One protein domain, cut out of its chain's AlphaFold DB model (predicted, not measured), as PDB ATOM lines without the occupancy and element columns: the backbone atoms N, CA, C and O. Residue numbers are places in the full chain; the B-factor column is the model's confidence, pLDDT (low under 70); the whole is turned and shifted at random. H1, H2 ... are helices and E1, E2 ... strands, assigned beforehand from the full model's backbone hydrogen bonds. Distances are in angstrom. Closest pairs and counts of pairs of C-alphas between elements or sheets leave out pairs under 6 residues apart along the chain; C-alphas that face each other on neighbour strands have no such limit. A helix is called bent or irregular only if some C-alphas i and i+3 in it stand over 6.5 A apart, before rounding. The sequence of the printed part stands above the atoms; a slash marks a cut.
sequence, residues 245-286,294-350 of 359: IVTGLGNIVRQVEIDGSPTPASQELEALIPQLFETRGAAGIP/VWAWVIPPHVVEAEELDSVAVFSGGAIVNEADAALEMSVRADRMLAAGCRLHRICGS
ATOM      1  N   ILE A 245     108.897 102.075  67.923       94.00
ATOM      2  CA  ILE A 245     107.835 101.957  66.918       94.00
ATOM      3  C   ILE A 245     106.566 102.615  67.468       94.00
ATOM      4  O   ILE A 245     106.059 102.207  68.512       94.00
ATOM      5  N   VAL A 246     106.046 103.614  66.753       94.94
ATOM      6  CA  VAL A 246     104.810 104.325  67.122       94.94
ATOM      7  C   VAL A 246     103.610 103.692  66.428       94.94
ATOM      8  O   VAL A 246     102.601 103.405  67.068       94.94
ATOM      9  N   THR A 247     103.719 103.435  65.121       93.44
ATOM     10  CA  THR A 247     102.661 102.777  64.344       93.44
ATOM     11  C   THR A 247     103.229 101.777  63.342       93.44
ATOM     12  O   THR A 247     104.269 101.994  62.713       93.44
ATOM     13  N   GLY A 248     102.511 100.669  63.156       89.75
ATOM     14  CA  GLY A 248     102.845  99.628  62.190       89.75
ATOM     15  C   GLY A 248     101.609  98.869  61.716       89.75
ATOM     16  O   GLY A 248     100.537  98.964  62.313       89.75
ATOM     17  N   LEU A 249     101.753  98.136  60.615       86.44
ATOM     18  CA  LEU A 249     100.728  97.256  60.061       86.44
ATOM     19  C   LEU A 249     101.388  95.976  59.538       86.44
ATOM     20  O   LEU A 249     102.041  95.989  58.494       86.44
ATOM     21  N   GLY A 250     101.208  94.865  60.251       85.12
ATOM     22  CA  GLY A 250     101.853  93.597  59.904       85.12
ATOM     23  C   GLY A 250     103.377  93.737  59.884       85.12
ATOM     24  O   GLY A 250     103.973  94.120  60.886       85.12
ATOM     25  N   ASN A 251     103.994  93.475  58.730       83.44
ATOM     26  CA  ASN A 251     105.444  93.586  58.531       83.44
ATOM     27  C   ASN A 251     105.913  95.009  58.163       83.44
ATOM     28  O   ASN A 251     107.075  95.197  57.814       83.44
ATOM     29  N   ILE A 252     105.018  96.003  58.188       87.25
ATOM     30  CA  ILE A 252     105.321  97.384  57.805       87.25
ATOM     31  C   ILE A 252     105.424  98.247  59.060       87.25
ATOM     32  O   ILE A 252     104.428  98.460  59.753       87.25
ATOM     33  N   VAL A 253     106.606  98.803  59.311       89.75
ATOM     34  CA  VAL A 253     106.798  99.883  60.287       89.75
ATOM     35  C   VAL A 253     106.502 101.203  59.579       89.75
ATOM     36  O   VAL A 253     107.168 101.540  58.604       89.75
ATOM     37  N   ARG A 254     105.470 101.930  60.022       89.94
ATOM     38  CA  ARG A 254     105.051 103.188  59.381       89.94
ATOM     39  C   ARG A 254     105.728 104.388  60.014       89.94
ATOM     40  O   ARG A 254     106.262 105.232  59.300       89.94
ATOM     41  N   GLN A 255     105.691 104.462  61.342       94.06
ATOM     42  CA  GLN A 255     106.252 105.578  62.088       94.06
ATOM     43  C   GLN A 255     107.070 105.094  63.272       94.06
ATOM     44  O   GLN A 255     106.698 104.142  63.966       94.06
ATOM     45  N   VAL A 256     108.149 105.819  63.516       94.56
ATOM     46  CA  VAL A 256     109.016 105.680  64.675       94.56
ATOM     47  C   VAL A 256     109.096 107.011  65.415       94.56
ATOM     48  O   VAL A 256     108.785 108.062  64.860       94.56
ATOM     49  N   GLU A 257     109.464 106.967  66.685       95.06
ATOM     50  CA  GLU A 257     109.661 108.160  67.502       95.06
ATOM     51  C   GLU A 257     111.092 108.673  67.304       95.06
ATOM     52  O   GLU A 257     112.055 107.952  67.570       95.06
ATOM     53  N   ILE A 258     111.221 109.908  66.820       91.50
ATOM     54  CA  ILE A 258     112.491 110.634  66.703       91.50
ATOM     55  C   ILE A 258     112.292 111.965  67.418       91.50
ATOM     56  O   ILE A 258     111.324 112.672  67.139       91.50
ATOM     57  N   ASP A 259     113.157 112.266  68.385       88.88
ATOM     58  CA  ASP A 259     113.103 113.491  69.196       88.88
ATOM     59  C   ASP A 259     111.705 113.766  69.789       88.88
ATOM     60  O   ASP A 259     111.190 114.886  69.780       88.88
ATOM     61  N   GLY A 260     111.046 112.702  70.265       91.69
ATOM     62  CA  GLY A 260     109.703 112.748  70.853       91.69
ATOM     63  C   GLY A 260     108.554 112.932  69.853       91.69
ATOM     64  O   GLY A 260     107.401 113.030  70.270       91.69
ATOM     65  N   SER A 261     108.833 112.965  68.545       94.31
ATOM     66  CA  SER A 261     107.834 113.180  67.494       94.31
ATOM     67  C   SER A 261     107.647 111.943  66.600       94.31
ATOM     68  O   SER A 261     108.632 111.345  66.151       94.31
ATOM     69  N   PRO A 262     106.395 111.550  66.278       95.38
ATOM     70  CA  PRO A 262     106.132 110.490  65.310       95.38
ATOM     71  C   PRO A 262     106.609 110.884  63.910       95.38
ATOM     72  O   PRO A 262     106.087 111.817  63.303       95.38
ATOM     73  N   THR A 263     107.568 110.134  63.383       94.19
ATOM     74  CA  THR A 263     108.249 110.409  62.113       94.19
ATOM     75  C   THR A 263     108.162 109.179  61.204       94.19
ATOM     76  O   THR A 263     108.222 108.057  61.714       94.19
ATOM     77  N   PRO A 264     107.987 109.323  59.874       93.44
ATOM     78  CA  PRO A 264     108.053 108.193  58.950       93.44
ATOM     79  C   PRO A 264     109.327 107.365  59.142       93.44
ATOM     80  O   PRO A 264     110.429 107.907  59.171       93.44
ATOM     81  N   ALA A 265     109.182 106.042  59.233       88.00
ATOM     82  CA  ALA A 265     110.308 105.146  59.509       88.00
ATOM     83  C   ALA A 265     111.410 105.185  58.431       88.00
ATOM     84  O   ALA A 265     112.564 104.891  58.726       88.00
ATOM     85  N   SER A 266     111.070 105.554  57.190       88.38
ATOM     86  CA  SER A 266     112.036 105.659  56.090       88.38
ATOM     87  C   SER A 266     112.848 106.953  56.103       88.38
ATOM     88  O   SER A 266     113.935 106.973  55.532       88.38
ATOM     89  N   GLN A 267     112.370 108.012  56.765       90.06
ATOM     90  CA  GLN A 267     112.928 109.361  56.631       90.06
ATOM     91  C   GLN A 267     114.403 109.440  57.053       90.06
ATOM     92  O   GLN A 267     115.205 110.079  56.378       90.06
ATOM     93  N   GLU A 268     114.781 108.766  58.143       87.06
ATOM     94  CA  GLU A 268     116.173 108.723  58.613       87.06
ATOM     95  C   GLU A 268     117.076 107.948  57.632       87.06
ATOM     96  O   GLU A 268     118.168 108.402  57.290       87.06
ATOM     97  N   LEU A 269     116.599 106.822  57.086       87.94
ATOM     98  CA  LEU A 269     117.353 106.010  56.119       87.94
ATOM     99  C   LEU A 269     117.548 106.721  54.772       87.94
ATOM    100  O   LEU A 269     118.613 106.595  54.167       87.94
ATOM    101  N   GLU A 270     116.544 107.474  54.316       88.56
ATOM    102  CA  GLU A 270     116.603 108.276  53.087       88.56
ATOM    103  C   GLU A 270     117.709 109.339  53.143       88.56
ATOM    104  O   GLU A 270     118.298 109.655  52.111       88.56
ATOM    105  N   ALA A 271     118.044 109.839  54.337       87.12
ATOM    106  CA  ALA A 271     119.150 110.770  54.543       87.12
ATOM    107  C   ALA A 271     120.509 110.066  54.731       87.12
ATOM    108  O   ALA A 271     121.511 110.505  54.167       87.12
ATOM    109  N   LEU A 272     120.560 108.974  55.505       88.94
ATOM    110  CA  LEU A 272     121.817 108.308  55.878       88.94
ATOM    111  C   LEU A 272     122.452 107.503  54.738       88.94
ATOM    112  O   LEU A 272     123.675 107.485  54.604       88.94
ATOM    113  N   ILE A 273     121.647 106.826  53.913       87.88
ATOM    114  CA  ILE A 273     122.168 105.948  52.852       87.88
ATOM    115  C   ILE A 273     122.966 106.737  51.794       87.88
ATOM    116  O   ILE A 273     124.085 106.320  51.488       87.88
ATOM    117  N   PRO A 274     122.474 107.872  51.251       88.12
ATOM    118  CA  PRO A 274     123.269 108.704  50.348       88.12
ATOM    119  C   PRO A 274     124.584 109.182  50.977       88.12
ATOM    120  O   PRO A 274     125.636 109.052  50.356       88.12
ATOM    121  N   GLN A 275     124.552 109.639  52.234       88.25
ATOM    122  CA  GLN A 275     125.751 110.098  52.948       88.25
ATOM    123  C   GLN A 275     126.786 108.984  53.137       88.25
ATOM    124  O   GLN A 275     127.991 109.226  53.030       88.25
ATOM    125  N   LEU A 276     126.337 107.752  53.395       86.38
ATOM    126  CA  LEU A 276     127.214 106.586  53.469       86.38
ATOM    127  C   LEU A 276     127.936 106.354  52.136       86.38
ATOM    128  O   LEU A 276     129.145 106.124  52.118       86.38
ATOM    129  N   PHE A 277     127.216 106.437  51.015       86.44
ATOM    130  CA  PHE A 277     127.817 106.285  49.690       86.44
ATOM    131  C   PHE A 277     128.814 107.391  49.362       86.44
ATOM    132  O   PHE A 277     129.887 107.100  48.841       86.44
ATOM    133  N   GLU A 278     128.490 108.639  49.695       87.50
ATOM    134  CA  GLU A 278     129.403 109.770  49.523       87.50
ATOM    135  C   GLU A 278     130.677 109.585  50.357       87.50
ATOM    136  O   GLU A 278     131.782 109.755  49.842       87.50
ATOM    137  N   THR A 279     130.537 109.147  51.614       85.94
ATOM    138  CA  THR A 279     131.667 108.882  52.522       85.94
ATOM    139  C   THR A 279     132.565 107.764  51.986       85.94
ATOM    140  O   THR A 279     133.787 107.912  51.944       85.94
ATOM    141  N   ARG A 280     131.975 106.660  51.504       86.06
ATOM    142  CA  ARG A 280     132.713 105.555  50.870       86.06
ATOM    143  C   ARG A 280     133.413 105.995  49.586       86.06
ATOM    144  O   ARG A 280     134.587 105.682  49.400       86.06
ATOM    145  N   GLY A 281     132.728 106.774  48.749       85.12
ATOM    146  CA  GLY A 281     133.293 107.333  47.523       85.12
ATOM    147  C   GLY A 281     134.486 108.252  47.795       85.12
ATOM    148  O   GLY A 281     135.520 108.121  47.142       85.12
ATOM    149  N   ALA A 282     134.391 109.117  48.810       85.50
ATOM    150  CA  ALA A 282     135.496 109.971  49.251       85.50
ATOM    151  C   ALA A 282     136.697 109.165  49.784       85.50
ATOM    152  O   ALA A 282     137.842 109.580  49.610       85.50
ATOM    153  N   ALA A 283     136.451 107.993  50.377       82.75
ATOM    154  CA  ALA A 283     137.481 107.050  50.818       82.75
ATOM    155  C   ALA A 283     138.037 106.155  49.687       82.75
ATOM    156  O   ALA A 283     138.857 105.275  49.949       82.75
ATOM    157  N   GLY A 284     137.602 106.349  48.435       82.12
ATOM    158  CA  GLY A 284     138.025 105.538  47.289       82.12
ATOM    159  C   GLY A 284     137.438 104.122  47.270       82.12
ATOM    160  O   GLY A 284     137.918 103.273  46.519       82.12
ATOM    161  N   ILE A 285     136.410 103.855  48.081       80.50
ATOM    162  CA  ILE A 285     135.686 102.585  48.093       80.50
ATOM    163  C   ILE A 285     134.599 102.667  47.011       80.50
ATOM    164  O   ILE A 285     133.708 103.517  47.110       80.50
ATOM    165  N   PRO A 286     134.647 101.821  45.967       74.62
ATOM    166  CA  PRO A 286     133.639 101.847  44.918       74.62
ATOM    167  C   PRO A 286     132.259 101.469  45.482       74.62
ATOM    168  O   PRO A 286     132.172 100.663  46.415       74.62
ATOM    169  N   VAL A 294     119.628  96.660  53.258       86.81
ATOM    170  CA  VAL A 294     119.473  97.267  54.582       86.81
ATOM    171  C   VAL A 294     118.752  96.271  55.480       86.81
ATOM    172  O   VAL A 294     117.835  95.579  55.036       86.81
ATOM    173  N   TRP A 295     119.164  96.190  56.737       91.81
ATOM    174  CA  TRP A 295     118.591  95.286  57.726       91.81
ATOM    175  C   TRP A 295     118.204  96.064  58.982       91.81
ATOM    176  O   TRP A 295     118.836  97.065  59.308       91.81
ATOM    177  N   ALA A 296     117.170  95.604  59.680       91.50
ATOM    178  CA  ALA A 296     116.679  96.188  60.919       91.50
ATOM    179  C   ALA A 296     116.495  95.121  61.993       91.50
ATOM    180  O   ALA A 296     115.903  94.065  61.749       91.50
ATOM    181  N   TRP A 297     116.946  95.441  63.202       92.81
ATOM    182  CA  TRP A 297     116.592  94.697  64.399       92.81
ATOM    183  C   TRP A 297     115.234  95.161  64.929       92.81
ATOM    184  O   TRP A 297     115.009  96.346  65.159       92.81
ATOM    185  N   VAL A 298     114.337  94.210  65.169       93.56
ATOM    186  CA  VAL A 298     113.139  94.380  65.990       93.56
ATOM    187  C   VAL A 298     113.491  93.901  67.391       93.56
ATOM    188  O   VAL A 298     113.760  92.715  67.599       93.56
ATOM    189  N   ILE A 299     113.523  94.843  68.330       94.50
ATOM    190  CA  ILE A 299     114.114  94.667  69.656       94.50
ATOM    191  C   ILE A 299     113.005  94.788  70.711       94.50
ATOM    192  O   ILE A 299     112.301  95.802  70.735       94.50
ATOM    193  N   PRO A 300     112.806  93.785  71.582       93.75
ATOM    194  CA  PRO A 300     111.925  93.927  72.733       93.75
ATOM    195  C   PRO A 300     112.431  95.029  73.686       93.75
ATOM    196  O   PRO A 300     113.636  95.101  73.914       93.75
ATOM    197  N   PRO A 301     111.552  95.835  74.318       90.56
ATOM    198  CA  PRO A 301     111.979  96.981  75.131       90.56
ATOM    199  C   PRO A 301     113.005  96.650  76.223       90.56
ATOM    200  O   PRO A 301     113.969  97.382  76.400       90.56
ATOM    201  N   HIS A 302     112.852  95.506  76.897       90.75
ATOM    202  CA  HIS A 302     113.758  95.079  77.969       90.75
ATOM    203  C   HIS A 302     115.197  94.798  77.498       90.75
ATOM    204  O   HIS A 302     116.110  94.793  78.314       90.75
ATOM    205  N   VAL A 303     115.406  94.544  76.201       92.44
ATOM    206  CA  VAL A 303     116.737  94.266  75.641       92.44
ATOM    207  C   VAL A 303     117.498  95.557  75.351       92.44
ATOM    208  O   VAL A 303     118.721  95.557  75.417       92.44
ATOM    209  N   VAL A 304     116.794  96.660  75.065       89.56
ATOM    210  CA  VAL A 304     117.423  97.963  74.784       89.56
ATOM    211  C   VAL A 304     118.270  98.413  75.971       89.56
ATOM    212  O   VAL A 304     119.444  98.725  75.798       89.56
ATOM    213  N   GLU A 305     117.692  98.359  77.172       88.12
ATOM    214  CA  GLU A 305     118.379  98.705  78.419       88.12
ATOM    215  C   GLU A 305     119.453  97.669  78.781       88.12
ATOM    216  O   GLU A 305     120.576  98.037  79.109       88.12
ATOM    217  N   ALA A 306     119.134  96.372  78.686       87.62
ATOM    218  CA  ALA A 306     120.039  95.299  79.102       87.62
ATOM    219  C   ALA A 306     121.321  95.201  78.256       87.62
ATOM    220  O   ALA A 306     122.365  94.817  78.778       87.62
ATOM    221  N   GLU A 307     121.246  95.530  76.964       87.19
ATOM    222  CA  GLU A 307     122.395  95.532  76.047       87.19
ATOM    223  C   GLU A 307     122.948  96.946  75.784       87.19
ATOM    224  O   GLU A 307     123.794  97.110  74.903       87.19
ATOM    225  N   GLU A 308     122.475  97.952  76.533       88.06
ATOM    226  CA  GLU A 308     122.889  99.359  76.430       88.06
ATOM    227  C   GLU A 308     122.867  99.878  74.978       88.06
ATOM    228  O   GLU A 308     123.776 100.580  74.524       88.06
ATOM    229  N   LEU A 309     121.829  99.512  74.215       87.12
ATOM    230  CA  LEU A 309     121.810  99.709  72.759       87.12
ATOM    231  C   LEU A 309     121.759 101.182  72.335       87.12
ATOM    232  O   LEU A 309     122.130 101.499  71.207       87.12
ATOM    233  N   ASP A 310     121.363 102.078  73.235       84.56
ATOM    234  CA  ASP A 310     121.395 103.527  73.013       84.56
ATOM    235  C   ASP A 310     122.825 104.093  72.952       84.56
ATOM    236  O   ASP A 310     123.035 105.194  72.447       84.56
ATOM    237  N   SER A 311     123.818 103.346  73.449       84.06
ATOM    238  CA  SER A 311     125.234 103.742  73.448       84.06
ATOM    239  C   SER A 311     126.034 103.200  72.259       84.06
ATOM    240  O   SER A 311     127.216 103.515  72.115       84.06
ATOM    241  N   VAL A 312     125.409 102.378  71.409       84.06
ATOM    242  CA  VAL A 312     126.070 101.772  70.248       84.06
ATOM    243  C   VAL A 312     126.512 102.863  69.278       84.06
ATOM    244  O   VAL A 312     125.725 103.728  68.896       84.06
ATOM    245  N   ALA A 313     127.766 102.790  68.831       83.81
ATOM    246  CA  ALA A 313     128.273 103.679  67.799       83.81
ATOM    247  C   ALA A 313     127.504 103.461  66.485       83.81
ATOM    248  O   ALA A 313     127.494 102.368  65.915       83.81
ATOM    249  N   VAL A 314     126.862 104.523  66.004       87.44
ATOM    250  CA  VAL A 314     126.140 104.548  64.728       87.44
ATOM    251  C   VAL A 314     126.925 105.337  63.691       87.44
ATOM    252  O   VAL A 314     127.783 106.156  64.026       87.44
ATOM    253  N   PHE A 315     126.621 105.106  62.418       86.19
ATOM    254  CA  PHE A 315     127.149 105.925  61.338       86.19
ATOM    255  C   PHE A 315     126.830 107.415  61.563       86.19
ATOM    256  O   PHE A 315     125.673 107.804  61.707       86.19
ATOM    257  N   SER A 316     127.864 108.256  61.551       77.12
ATOM    258  CA  SER A 316     127.746 109.714  61.616       77.12
ATOM    259  C   SER A 316     128.473 110.328  60.421       77.12
ATOM    260  O   SER A 316     129.698 110.203  60.316       77.12
ATOM    261  N   GLY A 317     127.733 110.979  59.519       64.00
ATOM    262  CA  GLY A 317     128.287 111.588  58.307       64.00
ATOM    263  C   GLY A 317     129.495 112.487  58.605       64.00
ATOM    264  O   GLY A 317     129.447 113.334  59.495       64.00
ATOM    265  N   GLY A 318     130.595 112.282  57.875       59.00
ATOM    266  CA  GLY A 318     131.836 113.058  58.014       59.00
ATOM    267  C   GLY A 318     132.878 112.499  58.992       59.00
ATOM    268  O   GLY A 318     134.027 112.938  58.949       59.00
ATOM    269  N   ALA A 319     132.539 111.512  59.827       60.28
ATOM    270  CA  ALA A 319     133.524 110.771  60.613       60.28
ATOM    271  C   ALA A 319     133.927 109.484  59.884       60.28
ATOM    272  O   ALA A 319     133.073 108.750  59.388       60.28
ATOM    273  N   ILE A 320     135.223 109.163  59.875       55.47
ATOM    274  CA  ILE A 320     135.685 107.813  59.530       55.47
ATOM    275  C   ILE A 320     135.389 106.929  60.745       55.47
ATOM    276  O   ILE A 320     136.274 106.614  61.538       55.47
ATOM    277  N   VAL A 321     134.119 106.573  60.940       62.06
ATOM    278  CA  VAL A 321     133.803 105.413  61.770       62.06
ATOM    279  C   VAL A 321     134.384 104.220  61.024       62.06
ATOM    280  O   VAL A 321     134.085 104.018  59.846       62.06
ATOM    281  N   ASN A 322     135.264 103.459  61.675       75.62
ATOM    282  CA  ASN A 322     135.753 102.225  61.086       75.62
ATOM    283  C   ASN A 322     134.563 101.261  60.986       75.62
ATOM    284  O   ASN A 322     134.166 100.659  61.983       75.62
ATOM    285  N   GLU A 323     133.975 101.154  59.790       81.94
ATOM    286  CA  GLU A 323     132.786 100.332  59.542       81.94
ATOM    287  C   GLU A 323     132.984  98.895  60.043       81.94
ATOM    288  O   GLU A 323     132.052  98.281  60.560       81.94
ATOM    289  N   ALA A 324     134.213  98.375  59.935       81.06
ATOM    290  CA  ALA A 324     134.564  97.039  60.395       81.06
ATOM    291  C   ALA A 324     134.534  96.916  61.924       81.06
ATOM    292  O   ALA A 324     134.068  95.897  62.429       81.06
ATOM    293  N   ASP A 325     134.985  97.936  62.658       83.19
ATOM    294  CA  ASP A 325     134.947  97.926  64.124       83.19
ATOM    295  C   ASP A 325     133.499  98.013  64.614       83.19
ATOM    296  O   ASP A 325     133.096  97.223  65.463       83.19
ATOM    297  N   ALA A 326     132.685  98.888  64.013       84.06
ATOM    298  CA  ALA A 326     131.263  99.008  64.340       84.06
ATOM    299  C   ALA A 326     130.480  97.720  64.012       84.06
ATOM    300  O   ALA A 326     129.652  97.261  64.802       84.06
ATOM    301  N   ALA A 327     130.770  97.087  62.869       85.69
ATOM    302  CA  ALA A 327     130.180  95.802  62.501       85.69
ATOM    303  C   ALA A 327     130.625  94.664  63.431       85.69
ATOM    304  O   ALA A 327     129.819  93.800  63.778       85.69
ATOM    305  N   LEU A 328     131.892  94.659  63.861       85.06
ATOM    306  CA  LEU A 328     132.408  93.687  64.820       85.06
ATOM    307  C   LEU A 328     131.743  93.858  66.191       85.06
ATOM    308  O   LEU A 328     131.300  92.875  66.780       85.06
ATOM    309  N   GLU A 329     131.630  95.095  66.671       85.31
ATOM    310  CA  GLU A 329     130.982  95.430  67.940       85.31
ATOM    311  C   GLU A 329     129.517  94.968  67.961       85.31
ATOM    312  O   GLU A 329     129.052  94.370  68.934       85.31
ATOM    313  N   MET A 330     128.794  95.177  66.856       86.62
ATOM    314  CA  MET A 330     127.427  94.684  66.693       86.62
ATOM    315  C   MET A 330     127.374  93.154  66.615       86.62
ATOM    316  O   MET A 330     126.528  92.519  67.248       86.62
ATOM    317  N   SER A 331     128.315  92.535  65.900       86.12
ATOM    318  CA  SER A 331     128.369  91.082  65.776       86.12
ATOM    319  C   SER A 331     128.626  90.373  67.107       86.12
ATOM    320  O   SER A 331     128.153  89.252  67.273       86.12
ATOM    321  N   VAL A 332     129.355  90.981  68.047       84.69
ATOM    322  CA  VAL A 332     129.570  90.412  69.392       84.69
ATOM    323  C   VAL A 332     128.271  90.388  70.206       84.69
ATOM    324  O   VAL A 332     128.077  89.502  71.038       84.69
ATOM    325  N   ARG A 333     127.354  91.330  69.958       87.44
ATOM    326  CA  ARG A 333     126.050  91.395  70.640       87.44
ATOM    327  C   ARG A 333     124.989  90.493  70.004       87.44
ATOM    328  O   ARG A 333     124.009  90.156  70.666       87.44
ATOM    329  N   ALA A 334     125.180  90.078  68.750       88.44
ATOM    330  CA  ALA A 334     124.195  89.336  67.964       88.44
ATOM    331  C   ALA A 334     123.646  88.089  68.679       88.44
ATOM    332  O   ALA A 334     122.432  87.898  68.708       88.44
ATOM    333  N   ASP A 335     124.509  87.280  69.301       87.62
ATOM    334  CA  ASP A 335     124.097  86.073  70.031       87.62
ATOM    335  C   ASP A 335     123.149  86.389  71.185       87.62
ATOM    336  O   ASP A 335     122.088  85.773  71.311       87.62
ATOM    337  N   ARG A 336     123.497  87.391  72.000       88.44
ATOM    338  CA  ARG A 336     122.679  87.806  73.147       88.44
ATOM    339  C   ARG A 336     121.356  88.404  72.691       88.44
ATOM    340  O   ARG A 336     120.311  88.045  73.224       88.44
ATOM    341  N   MET A 337     121.385  89.232  71.649       90.62
ATOM    342  CA  MET A 337     120.179  89.813  71.061       90.62
ATOM    343  C   MET A 337     119.238  88.731  70.514       90.62
ATOM    344  O   MET A 337     118.050  88.727  70.838       90.62
ATOM    345  N   LEU A 338     119.745  87.786  69.714       89.81
ATOM    346  CA  LEU A 338     118.943  86.682  69.173       89.81
ATOM    347  C   LEU A 338     118.349  85.824  70.287       89.81
ATOM    348  O   LEU A 338     117.173  85.459  70.237       89.81
ATOM    349  N   ALA A 339     119.147  85.519  71.307       87.88
ATOM    350  CA  ALA A 339     118.723  84.682  72.412       87.88
ATOM    351  C   ALA A 339     117.688  85.372  73.325       87.88
ATOM    352  O   ALA A 339     116.766  84.714  73.811       87.88
ATOM    353  N   ALA A 340     117.752  86.703  73.446       89.56
ATOM    354  CA  ALA A 340     116.749  87.537  74.112       89.56
ATOM    355  C   ALA A 340     115.470  87.767  73.273       89.56
ATOM    356  O   ALA A 340     114.541  88.454  73.702       89.56
ATOM    357  N   GLY A 341     115.383  87.176  72.077       89.38
ATOM    358  CA  GLY A 341     114.193  87.213  71.228       89.38
ATOM    359  C   GLY A 341     114.134  88.383  70.244       89.38
ATOM    360  O   GLY A 341     113.075  88.604  69.645       89.38
ATOM    361  N   CYS A 342     115.238  89.109  70.040       92.25
ATOM    362  CA  CYS A 342     115.345  90.077  68.951       92.25
ATOM    363  C   CYS A 342     115.238  89.378  67.592       92.25
ATOM    364  O   CYS A 342     115.646  88.228  67.418       92.25
ATOM    365  N   ARG A 343     114.707  90.093  66.599       91.94
ATOM    366  CA  ARG A 343     114.552  89.576  65.233       91.94
ATOM    367  C   ARG A 343     115.233  90.496  64.243       91.94
ATOM    368  O   ARG A 343     114.984  91.694  64.263       91.94
ATOM    369  N   LEU A 344     116.047  89.938  63.362       91.94
ATOM    370  CA  LEU A 344     116.677  90.685  62.284       91.94
ATOM    371  C   LEU A 344     115.876  90.500  60.995       91.94
ATOM    372  O   LEU A 344     115.616  89.373  60.572       91.94
ATOM    373  N   HIS A 345     115.497  91.603  60.364       89.94
ATOM    374  CA  HIS A 345     114.715  91.614  59.136       89.94
ATOM    375  C   HIS A 345     115.434  92.413  58.057       89.94
ATOM    376  O   HIS A 345     115.951  93.493  58.325       89.94
ATOM    377  N   ARG A 346     115.432  91.916  56.819       87.81
ATOM    378  CA  ARG A 346     115.837  92.726  55.668       87.81
ATOM    379  C   ARG A 346     114.741  93.750  55.389       87.81
ATOM    380  O   ARG A 346     113.572  93.384  55.288       87.81
ATOM    381  N   ILE A 347     115.116  95.011  55.242       84.12
ATOM    382  CA  ILE A 347     114.213  96.077  54.818       84.12
ATOM    383  C   ILE A 347     114.131  96.040  53.292       84.12
ATOM    384  O   ILE A 347     115.140  96.179  52.598       84.12
ATOM    385  N   CYS A 348     112.927  95.860  52.759       70.38
ATOM    386  CA  CYS A 348     112.664  96.003  51.332       70.38
ATOM    387  C   CYS A 348     112.321  97.469  51.040       70.38
ATOM    388  O   CYS A 348     111.265  97.949  51.447       70.38
ATOM    389  N   GLY A 349     113.211  98.188  50.353       55.12
ATOM    390  CA  GLY A 349     112.906  99.524  49.839       55.12
ATOM    391  C   GLY A 349     111.892  99.458  48.693       55.12
ATOM    392  O   GLY A 349     111.947  98.557  47.855       55.12
ATOM    393  N   SER A 350     110.981 100.430  48.622       39.88
ATOM    394  CA  SER A 350     109.998 100.585  47.535       39.88
ATOM    395  C   SER A 350     110.629 100.800  46.151       39.88
ATOM    396  O   SER A 350     109.958 100.634  45.137       39.88
TER     397      SER A 350
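What this domain is: This is residues 245 to 286 and 294 to 350 of the 359 residues of an uncharacterized protein of Microdochium bolleyi (UniProt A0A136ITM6). What is the main picture? This is an open frame: helix H1 runs out from the small sheet E1 E2 E3, while kinked helix H3 leads back to the ribbon E4 E5, which lies nearest the middle. H1 touches no helix, and residues 307 to 322 make a long loop from short H2 to H3. What is the make-up? The 99 printed residues hold E1 E2 E3 H1 E4 H2 H3 E5 in chain order, class mixed, with both sheets antiparallel. How large is it? It is only just compact, close to loose, with a radius of gyration of the C-alphas of 14.8 A and spans of 39 by 30 by 25 A.

Where its parts are: Where are the strands? E1 is residues 245 to 249, from C-alpha 245 at (107.835, 101.957, 66.918); E2 is 252 to 258, 17.5 A; E3 is 261 to 264. E4 is 294 to 298, and E5 is 343 to 347, ending at C-alpha 347 at (114.213, 96.077, 54.818). Where are the helices? H1 is 267 to 282, 23.8 A; H2 is 301 to 306; H3 is 323 to 339, 24.7 A.

How they stand to each other: How are the sheets paired? E1 E2 E3 form a meander, each strand the antiparallel neighbour of the one before, with N 249 and O 252 at 2.8 A and N 263 and O 256 at 2.8 A. E4 and E5 are antiparallel at 148 degrees, with N 296 and O 345 at 2.8 A. How do the helices stand? H1 is only just not on the sheet E1 E2 E3, with 4 pairs of C-alphas within 10 A, and H1 and H3 are apart. H2 and H3 are close but not clearly touching, with the C-alphas of Val 303 and Met 337 closest at 7.3 A. Are the helices even? H3 is irregular, with C-alphas 332 and 335 at 7.0 A, and O i to N i+4 pairs are within hydrogen-bond range in 9 of 12 for H1, 1 of 2 for H2 and 10 of 13 for H3.

The domain as a whole: Is anything missing? Residues 287 to 293 are not printed, and C-alphas 286 and 294 are 17.7 A apart. Where is confidence low? The model's pLDDT is under 70 at residues 317 to 321, in the long link from H2 to H3, and at 349 to 350.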